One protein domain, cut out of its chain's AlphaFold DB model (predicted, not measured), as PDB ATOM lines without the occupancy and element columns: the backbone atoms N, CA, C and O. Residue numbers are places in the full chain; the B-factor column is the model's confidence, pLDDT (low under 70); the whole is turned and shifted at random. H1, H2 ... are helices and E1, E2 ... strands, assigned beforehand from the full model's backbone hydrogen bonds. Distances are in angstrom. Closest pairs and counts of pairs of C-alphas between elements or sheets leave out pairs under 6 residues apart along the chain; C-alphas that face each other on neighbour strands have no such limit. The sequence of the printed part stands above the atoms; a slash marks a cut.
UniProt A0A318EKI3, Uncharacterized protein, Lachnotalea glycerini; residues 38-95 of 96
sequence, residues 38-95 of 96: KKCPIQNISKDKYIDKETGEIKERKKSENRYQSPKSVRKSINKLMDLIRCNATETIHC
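What this domain is: This is residues 38 to 95 of the 96 residues of an uncharacterized protein of Lachnotalea glycerini (UniProt A0A318EKI3). Going along the printed part from its first residue, you meet a small three-stranded sheet, E1, E2 and E3, at one end of a drawn-out shape, and then one long helix, H1, reaching away from it toward the other end. The two parts are joined by residues 61 to 70 and have no contact with each other, and residues 64 to 81, of which 71 to 81 belong to H1, stand free. The printed part has 58 residues, with three named strands followed by one named helix; the sheet's order is E1, E2, E3, antiparallel throughout. The class is mixed, helices and strands, with 28 residues, under half, in named elements. The whole is extended, with a radius of gyration of the C-alphas of 18.4 A, and its flat outline spans 53 by 30 by 14 A.

Where its parts are: Find C-alpha 42 at (0.851, 38.216, 118.562); here E1 begins, and it runs over residues 42 to 44, 6.6 A from first to last C-alpha. Next comes E2, residues 49 to 52, which is 10.0 A long. E3 follows at residues 58 to 60 and is 7.0 A long. Then look at C-alpha 71, at (12.672, 21.588, 123.208), where H1 begins; it takes residues 71 to 88, is 26.1 A long and ends with C-alpha 88 at (17.661, 9.068, 100.810).

How they stand to each other: Start at the sheet, where E1, E2 and E3 form a meander, each strand the antiparallel neighbour of the one before. E1 and E2 are a hairpin with 151 degrees between their directions; the C-alphas of Asn 44 and Tyr 50 face each other at 4.3 A, and N 51 and O 43 are within hydrogen-bond range at 2.8 A. E2 and E3 are a hairpin too, at 135 degrees; the C-alphas of Ile 51 and Ile 58 face each other at 4.5 A, and N 59 and O 50 are 2.8 A apart, within hydrogen-bond range. E1 and E3 are the edge strands. H1 is not on the sheet, with 0 pairs of C-alphas within 10 A, and it is apart from E1 and from E2. In H1 every O i to N i+4 pair is within hydrogen-bond range.

The domain as a whole: The two C-alphas farthest apart are those of Gly 56 and Glu 91, at 53.5 A. The printed part has no cut. The links E1 to E2 and E2 to E3 are tight, the link E3 to H1 is short with 10 residues, and no link is long. Residues 87 to 94 also stand free. The mean pLDDT of the printed part is 82.8, and residues 90 to 95 are under 70.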
ATOM      1  N   LYS A  38      -6.208  30.078 113.087       81.12
ATOM      2  CA  LYS A  38      -6.374  30.873 111.851       81.12
ATOM      3  C   LYS A  38      -5.918  32.326 111.990       81.12
ATOM      4  O   LYS A  38      -5.765  33.022 110.994       81.12
ATOM      5  N   LYS A  39      -5.729  32.798 113.221       83.94
ATOM      6  CA  LYS A  39      -5.312  34.166 113.530       83.94
ATOM      7  C   LYS A  39      -3.994  34.128 114.290       83.94
ATOM      8  O   LYS A  39      -3.759  33.221 115.087       83.94
ATOM      9  N   CYS A  40      -3.133  35.107 114.027       81.44
ATOM     10  CA  CYS A  40      -1.931  35.327 114.819       81.44
ATOM     11  C   CYS A  40      -2.274  36.319 115.940       81.44
ATOM     12  O   CYS A  40      -2.444  37.503 115.635       81.44
ATOM     13  N   PRO A  41      -2.383  35.870 117.205       83.44
ATOM     14  CA  PRO A  41      -2.712  36.760 118.313       83.44
ATOM     15  C   PRO A  41      -1.556  37.707 118.644       83.44
ATOM     16  O   PRO A  41      -1.765  38.723 119.275       83.44
ATOM     17  N   ILE A  42      -0.331  37.429 118.197       86.94
ATOM     18  CA  ILE A  42       0.851  38.216 118.562       86.94
ATOM     19  C   ILE A  42       1.256  39.150 117.415       86.94
ATOM     20  O   ILE A  42       1.370  38.714 116.268       86.94
ATOM     21  N   GLN A  43       1.535  40.416 117.731       86.81
ATOM     22  CA  GLN A  43       2.160  41.395 116.836       86.81
ATOM     23  C   GLN A  43       3.487  41.875 117.420       86.81
ATOM     24  O   GLN A  43       3.539  42.343 118.551       86.81
ATOM     25  N   ASN A  44       4.573  41.791 116.652       86.12
ATOM     26  CA  ASN A  44       5.859  42.319 117.109       86.12
ATOM     27  C   ASN A  44       5.865  43.851 116.997       86.12
ATOM     28  O   ASN A  44       5.505  44.379 115.947       86.12
ATOM     29  N   ILE A  45       6.316  44.539 118.052       87.44
ATOM     30  CA  ILE A  45       6.613  45.983 118.008       87.44
ATOM     31  C   ILE A  45       8.112  46.186 117.790       87.44
ATOM     32  O   ILE A  45       8.532  46.975 116.952       87.44
ATOM     33  N   SER A  46       8.931  45.468 118.561       86.69
ATOM     34  CA  SER A  46      10.388  45.577 118.537       86.69
ATOM     35  C   SER A  46      11.032  44.207 118.758       86.69
ATOM     36  O   SER A  46      10.348  43.191 118.905       86.69
ATOM     37  N   LYS A  47      12.368  44.158 118.792       81.81
ATOM     38  CA  LYS A  47      13.115  42.920 119.072       81.81
ATOM     39  C   LYS A  47      12.770  42.324 120.444       81.81
ATOM     40  O   LYS A  47      12.797  41.102 120.604       81.81
ATOM     41  N   ASP A  48      12.413  43.184 121.392       85.19
ATOM     42  CA  ASP A  48      12.267  42.837 122.805       85.19
ATOM     43  C   ASP A  48      10.817  42.871 123.288       85.19
ATOM     44  O   ASP A  48      10.535  42.365 124.370       85.19
ATOM     45  N   LYS A  49       9.883  43.423 122.502       88.06
ATOM     46  CA  LYS A  49       8.483  43.607 122.911       88.06
ATOM     47  C   LYS A  49       7.495  43.180 121.830       88.06
ATOM     48  O   LYS A  49       7.714  43.393 120.634       88.06
ATOM     49  N   TYR A  50       6.381  42.606 122.264       89.75
ATOM     50  CA  TYR A  50       5.259  42.231 121.409       89.75
ATOM     51  C   TYR A  50       3.929  42.646 122.041       89.75
ATOM     52  O   TYR A  50       3.821  42.713 123.261       89.75
ATOM     53  N   ILE A  51       2.933  42.921 121.202       88.69
ATOM     54  CA  ILE A  51       1.542  43.137 121.609       88.69
ATOM     55  C   ILE A  51       0.799  41.823 121.464       88.69
ATOM     56  O   ILE A  51       0.879  41.156 120.426       88.69
ATOM     57  N   ASP A  52       0.058  41.482 122.501       86.38
ATOM     58  CA  ASP A  52      -0.995  40.489 122.443       86.38
ATOM     59  C   ASP A  52      -2.269  41.166 121.911       86.38
ATOM     60  O   ASP A  52      -2.835  42.033 122.564       86.38
ATOM     61  N   LYS A  53      -2.690  40.851 120.686       83.56
ATOM     62  CA  LYS A  53      -3.848  41.468 120.015       83.56
ATOM     63  C   LYS A  53      -5.173  41.132 120.689       83.56
ATOM     64  O   LYS A  53      -6.144  41.840 120.452       83.56
ATOM     65  N   GLU A  54      -5.229  40.042 121.449       81.75
ATOM     66  CA  GLU A  54      -6.455  39.640 122.139       81.75
ATOM     67  C   GLU A  54      -6.667  40.452 123.418       81.75
ATOM     68  O   GLU A  54      -7.800  40.818 123.715       81.75
ATOM     69  N   THR A  55      -5.591  40.789 124.140       85.44
ATOM     70  CA  THR A  55      -5.674  41.556 125.397       85.44
ATOM     71  C   THR A  55      -5.262  43.023 125.259       85.44
ATOM     72  O   THR A  55      -5.567  43.830 126.129       85.44
ATOM     73  N   GLY A  56      -4.562  43.388 124.184       84.44
ATOM     74  CA  GLY A  56      -3.947  44.705 123.994       84.44
ATOM     75  C   GLY A  56      -2.660  44.921 124.802       84.44
ATOM     76  O   GLY A  56      -2.051  45.986 124.707       84.44
ATOM     77  N   GLU A  57      -2.214  43.935 125.584       86.81
ATOM     78  CA  GLU A  57      -1.064  44.077 126.480       86.81
ATOM     79  C   GLU A  57       0.274  44.016 125.734       86.81
ATOM     80  O   GLU A  57       0.494  43.165 124.866       86.81
ATOM     81  N   ILE A  58       1.216  44.873 126.141       87.25
ATOM     82  CA  ILE A  58       2.609  44.827 125.684       87.25
ATOM     83  C   ILE A  58       3.404  43.925 126.624       87.25
ATOM     84  O   ILE A  58       3.566  44.223 127.806       87.25
ATOM     85  N   LYS A  59       3.943  42.835 126.084       86.12
ATOM     86  CA  LYS A  59       4.735  41.843 126.816       86.12
ATOM     87  C   LYS A  59       6.180  41.834 126.329       86.12
ATOM     88  O   LYS A  59       6.469  42.072 125.153       86.12
ATOM     89  N   GLU A  60       7.096  41.512 127.237       87.44
ATOM     90  CA  GLU A  60       8.512  41.345 126.914       87.44
ATOM     91  C   GLU A  60       8.809  39.953 126.354       87.44
ATOM     92  O   GLU A  60       8.257  38.926 126.768       87.44
ATOM     93  N   ARG A  61       9.707  39.912 125.374       82.19
ATOM     94  CA  ARG A  61      10.094  38.694 124.677       82.19
ATOM     95  C   ARG A  61      11.207  37.994 125.447       82.19
ATOM     96  O   ARG A  61      12.341  38.461 125.487       82.19
ATOM     97  N   LYS A  62      10.910  36.805 125.971       81.50
ATOM     98  CA  LYS A  62      11.934  35.926 126.552       81.50
ATOM     99  C   LYS A  62      12.885  35.452 125.454       81.50
ATOM    100  O   LYS A  62      12.490  34.690 124.568       81.50
ATOM    101  N   LYS A  63      14.132  35.916 125.503       81.06
ATOM    102  CA  LYS A  63      15.205  35.420 124.640       81.06
ATOM    103  C   LYS A  63      15.696  34.092 125.203       81.06
ATOM    104  O   LYS A  63      15.963  33.984 126.392       81.06
ATOM    105  N   SER A  64      15.788  33.084 124.344       80.38
ATOM    106  CA  SER A  64      16.504  31.857 124.675       80.38
ATOM    107  C   SER A  64      17.979  32.062 124.357       80.38
ATOM    108  O   SER A  64      18.311  32.342 123.206       80.38
ATOM    109  N   GLU A  65      18.841  31.904 125.348       81.81
ATOM    110  CA  GLU A  65      20.295  31.939 125.177       81.81
ATOM    111  C   GLU A  65      20.793  30.666 124.503       81.81
ATOM    112  O   GLU A  65      21.671  30.708 123.645       81.81
ATOM    113  N   ASN A  66      20.199  29.523 124.859       82.44
ATOM    114  CA  ASN A  66      20.660  28.231 124.384       82.44
ATOM    115  C   ASN A  66      19.514  27.368 123.856       82.44
ATOM    116  O   ASN A  66      18.375  27.414 124.323       82.44
ATOM    117  N   ARG A  67      19.817  26.535 122.862       76.69
ATOM    118  CA  ARG A  67      18.811  25.794 122.097       76.69
ATOM    119  C   ARG A  67      18.049  24.763 122.932       76.69
ATOM    120  O   ARG A  67      16.887  24.476 122.634       76.69
ATOM    121  N   TYR A  68      18.669  24.248 123.994       80.62
ATOM    122  CA  TYR A  68      18.023  23.318 124.924       80.62
ATOM    123  C   TYR A  68      16.796  23.948 125.613       80.62
ATOM    124  O   TYR A  68      15.820  23.246 125.876       80.62
ATOM    125  N   GLN A  69      16.802  25.274 125.819       83.50
ATOM    126  CA  GLN A  69      15.696  26.023 126.428       83.50
ATOM    127  C   GLN A  69      14.435  26.010 125.545       83.50
ATOM    128  O   GLN A  69      13.342  26.330 126.004       83.50
ATOM    129  N   SER A  70      14.558  25.592 124.278       85.44
ATOM    130  CA  SER A  70      13.438  25.378 123.365       85.44
ATOM    131  C   SER A  70      13.403  23.930 122.858       85.44
ATOM    132  O   SER A  70      13.815  23.653 121.723       85.44
ATOM    133  N   PRO A  71      12.818  22.986 123.627       85.81
ATOM    134  CA  PRO A  71      12.672  21.588 123.208       85.81
ATOM    135  C   PRO A  71      11.933  21.433 121.871       85.81
ATOM    136  O   PRO A  71      12.195  20.513 121.096       85.81
ATOM    137  N   LYS A  72      11.015  22.358 121.559       85.94
ATOM    138  CA  LYS A  72      10.299  22.399 120.275       85.94
ATOM    139  C   LYS A  72      11.248  22.626 119.093       85.94
ATOM    140  O   LYS A  72      11.075  21.992 118.054       85.94
ATOM    141  N   SER A  73      12.255  23.489 119.248       85.25
ATOM    142  CA  SER A  73      13.261  23.740 118.207       85.25
ATOM    143  C   SER A  73      14.159  22.523 117.958       85.25
ATOM    144  O   SER A  73      14.480  22.210 116.812       85.25
ATOM    145  N   VAL A  74      14.518  21.794 119.020       88.50
ATOM    146  CA  VAL A  74      15.315  20.562 118.937       88.50
ATOM    147  C   VAL A  74      14.527  19.485 118.195       88.50
ATOM    148  O   VAL A  74      14.993  18.986 117.169       88.50
ATOM    149  N   ARG A  75      13.280  19.223 118.615       88.38
ATOM    150  CA  ARG A  75      12.377  18.277 117.935       88.38
ATOM    151  C   ARG A  75      12.199  18.601 116.453       88.38
ATOM    152  O   ARG A  75      12.229  17.694 115.629       88.38
ATOM    153  N   LYS A  76      12.047  19.883 116.095       89.06
ATOM    154  CA  LYS A  76      11.892  20.308 114.692       89.06
ATOM    155  C   LYS A  76      13.079  19.874 113.829       89.06
ATOM    156  O   LYS A  76      12.866  19.397 112.718       89.06
ATOM    157  N   SER A  77      14.308  20.028 114.315       89.25
ATOM    158  CA  SER A  77      15.485  19.632 113.535       89.25
ATOM    159  C   SER A  77      15.710  18.132 113.504       89.25
ATOM    160  O   SER A  77      16.079  17.638 112.448       89.25
ATOM    161  N   ILE A  78      15.452  17.414 114.602       89.94
ATOM    162  CA  ILE A  78      15.515  15.944 114.599       89.94
ATOM    163  C   ILE A  78      14.519  15.390 113.579       89.94
ATOM    164  O   ILE A  78      14.882  14.566 112.747       89.94
ATOM    165  N   ASN A  79      13.289  15.914 113.561       88.00
ATOM    166  CA  ASN A  79      12.294  15.521 112.566       88.00
ATOM    167  C   ASN A  79      12.768  15.821 111.140       88.00
ATOM    168  O   ASN A  79      12.635  14.963 110.277       88.00
ATOM    169  N   LYS A  80      13.366  16.997 110.899       88.94
ATOM    170  CA  LYS A  80      13.925  17.340 109.584       88.94
ATOM    171  C   LYS A  80      15.030  16.366 109.163       88.94
ATOM    172  O   LYS A  80      15.054  15.959 108.010       88.94
ATOM    173  N   LEU A  81      15.917  15.983 110.082       89.44
ATOM    174  CA  LEU A  81      16.960  14.993 109.817       89.44
ATOM    175  C   LEU A  81      16.352  13.628 109.469       89.44
ATOM    176  O   LEU A  81      16.731  13.037 108.468       89.44
ATOM    177  N   MET A  82      15.353  13.173 110.230       86.00
ATOM    178  CA  MET A  82      14.639  11.925 109.937       86.00
ATOM    179  C   MET A  82      13.930  11.957 108.584       86.00
ATOM    180  O   MET A  82      13.867  10.940 107.900       86.00
ATOM    181  N   ASP A  83      13.386  13.106 108.185       84.25
ATOM    182  CA  ASP A  83      12.792  13.254 106.858       84.25
ATOM    183  C   ASP A  83      13.850  13.089 105.757       84.25
ATOM    184  O   ASP A  83      13.601  12.373 104.797       84.25
ATOM    185  N   LEU A  84      15.032  13.699 105.917       86.31
ATOM    186  CA  LEU A  84      16.138  13.575 104.959       86.31
ATOM    187  C   LEU A  84      16.657  12.139 104.862       86.31
ATOM    188  O   LEU A  84      16.869  11.644 103.758       86.31
ATOM    189  N   ILE A  85      16.811  11.457 106.000       84.50
ATOM    190  CA  ILE A  85      17.209  10.045 106.036       84.50
ATOM    191  C   ILE A  85      16.190   9.200 105.263       84.50
ATOM    192  O   ILE A  85      16.576   8.445 104.380       84.50
ATOM    193  N   ARG A  86      14.889   9.379 105.522       79.25
ATOM    194  CA  ARG A  86      13.821   8.641 104.825       79.25
ATOM    195  C   ARG A  86      13.743   8.939 103.330       79.25
ATOM    196  O   ARG A  86      13.340   8.063 102.577       79.25
ATOM    197  N   CYS A  87      14.092  10.151 102.901       81.62
ATOM    198  CA  CYS A  87      14.153  10.479 101.477       81.62
ATOM    199  C   CYS A  87      15.297   9.754 100.758       81.62
ATOM    200  O   CYS A  87      15.134   9.395  99.599       81.62
ATOM    201  N   ASN A  88      16.436   9.573 101.431       80.25
ATOM    202  CA  ASN A  88      17.661   9.068 100.810       80.25
ATOM    203  C   ASN A  88      17.889   7.567 101.037       80.25
ATOM    204  O   ASN A  88      18.657   6.952 100.304       80.25
ATOM    205  N   ALA A  89      17.262   6.975 102.053       74.88
ATOM    206  CA  ALA A  89      17.372   5.552 102.325       74.88
ATOM    207  C   ALA A  89      16.627   4.745 101.254       74.88
ATOM    208  O   ALA A  89      15.403   4.813 101.139       74.88
ATOM    209  N   THR A  90      17.378   3.961 100.488       66.00
ATOM    210  CA  THR A  90      16.863   3.041  99.463       66.00
ATOM    211  C   THR A  90      16.132   1.850 100.084       66.00
ATOM    212  O   THR A  90      15.125   1.386  99.551       66.00
ATOM    213  N   GLU A  91      16.583   1.397 101.255       69.94
ATOM    214  CA  GLU A  91      16.016   0.260 101.981       69.94
ATOM    215  C   GLU A  91      15.164   0.728 103.169       69.94
ATOM    216  O   GLU A  91      15.623   0.911 104.300       69.94
ATOM    217  N   THR A  92      13.869   0.905 102.917       64.62
ATOM    218  CA  THR A  92      12.905   1.399 103.919       64.62
ATOM    219  C   THR A  92      12.727   0.471 105.132       64.62
ATOM    220  O   THR A  92      12.302   0.929 106.191       64.62
ATOM    221  N   ILE A  93      13.105  -0.809 105.019       66.56
ATOM    222  CA  ILE A  93      12.980  -1.837 106.070       66.56
ATOM    223  C   ILE A  93      13.891  -1.535 107.273       66.56
ATOM    224  O   ILE A  93      13.531  -1.837 108.415       66.56
ATOM    225  N   HIS A  94      15.040  -0.898 107.029       67.31
ATOM    226  CA  HIS A  94      16.038  -0.572 108.053       67.31
ATOM    227  C   HIS A  94      15.818   0.802 108.706       67.31
ATOM    228  O   HIS A  94      16.461   1.125 109.701       67.31
ATOM    229  N   CYS A  95      14.877   1.599 108.193       59.72
ATOM    230  CA  CYS A  95      14.543   2.928 108.708       59.72
ATOM    231  C   CYS A  95      13.281   2.883 109.589       59.72
ATOM    232  O   CYS A  95      12.265   3.493 109.242       59.72
TER     233      CYS A  95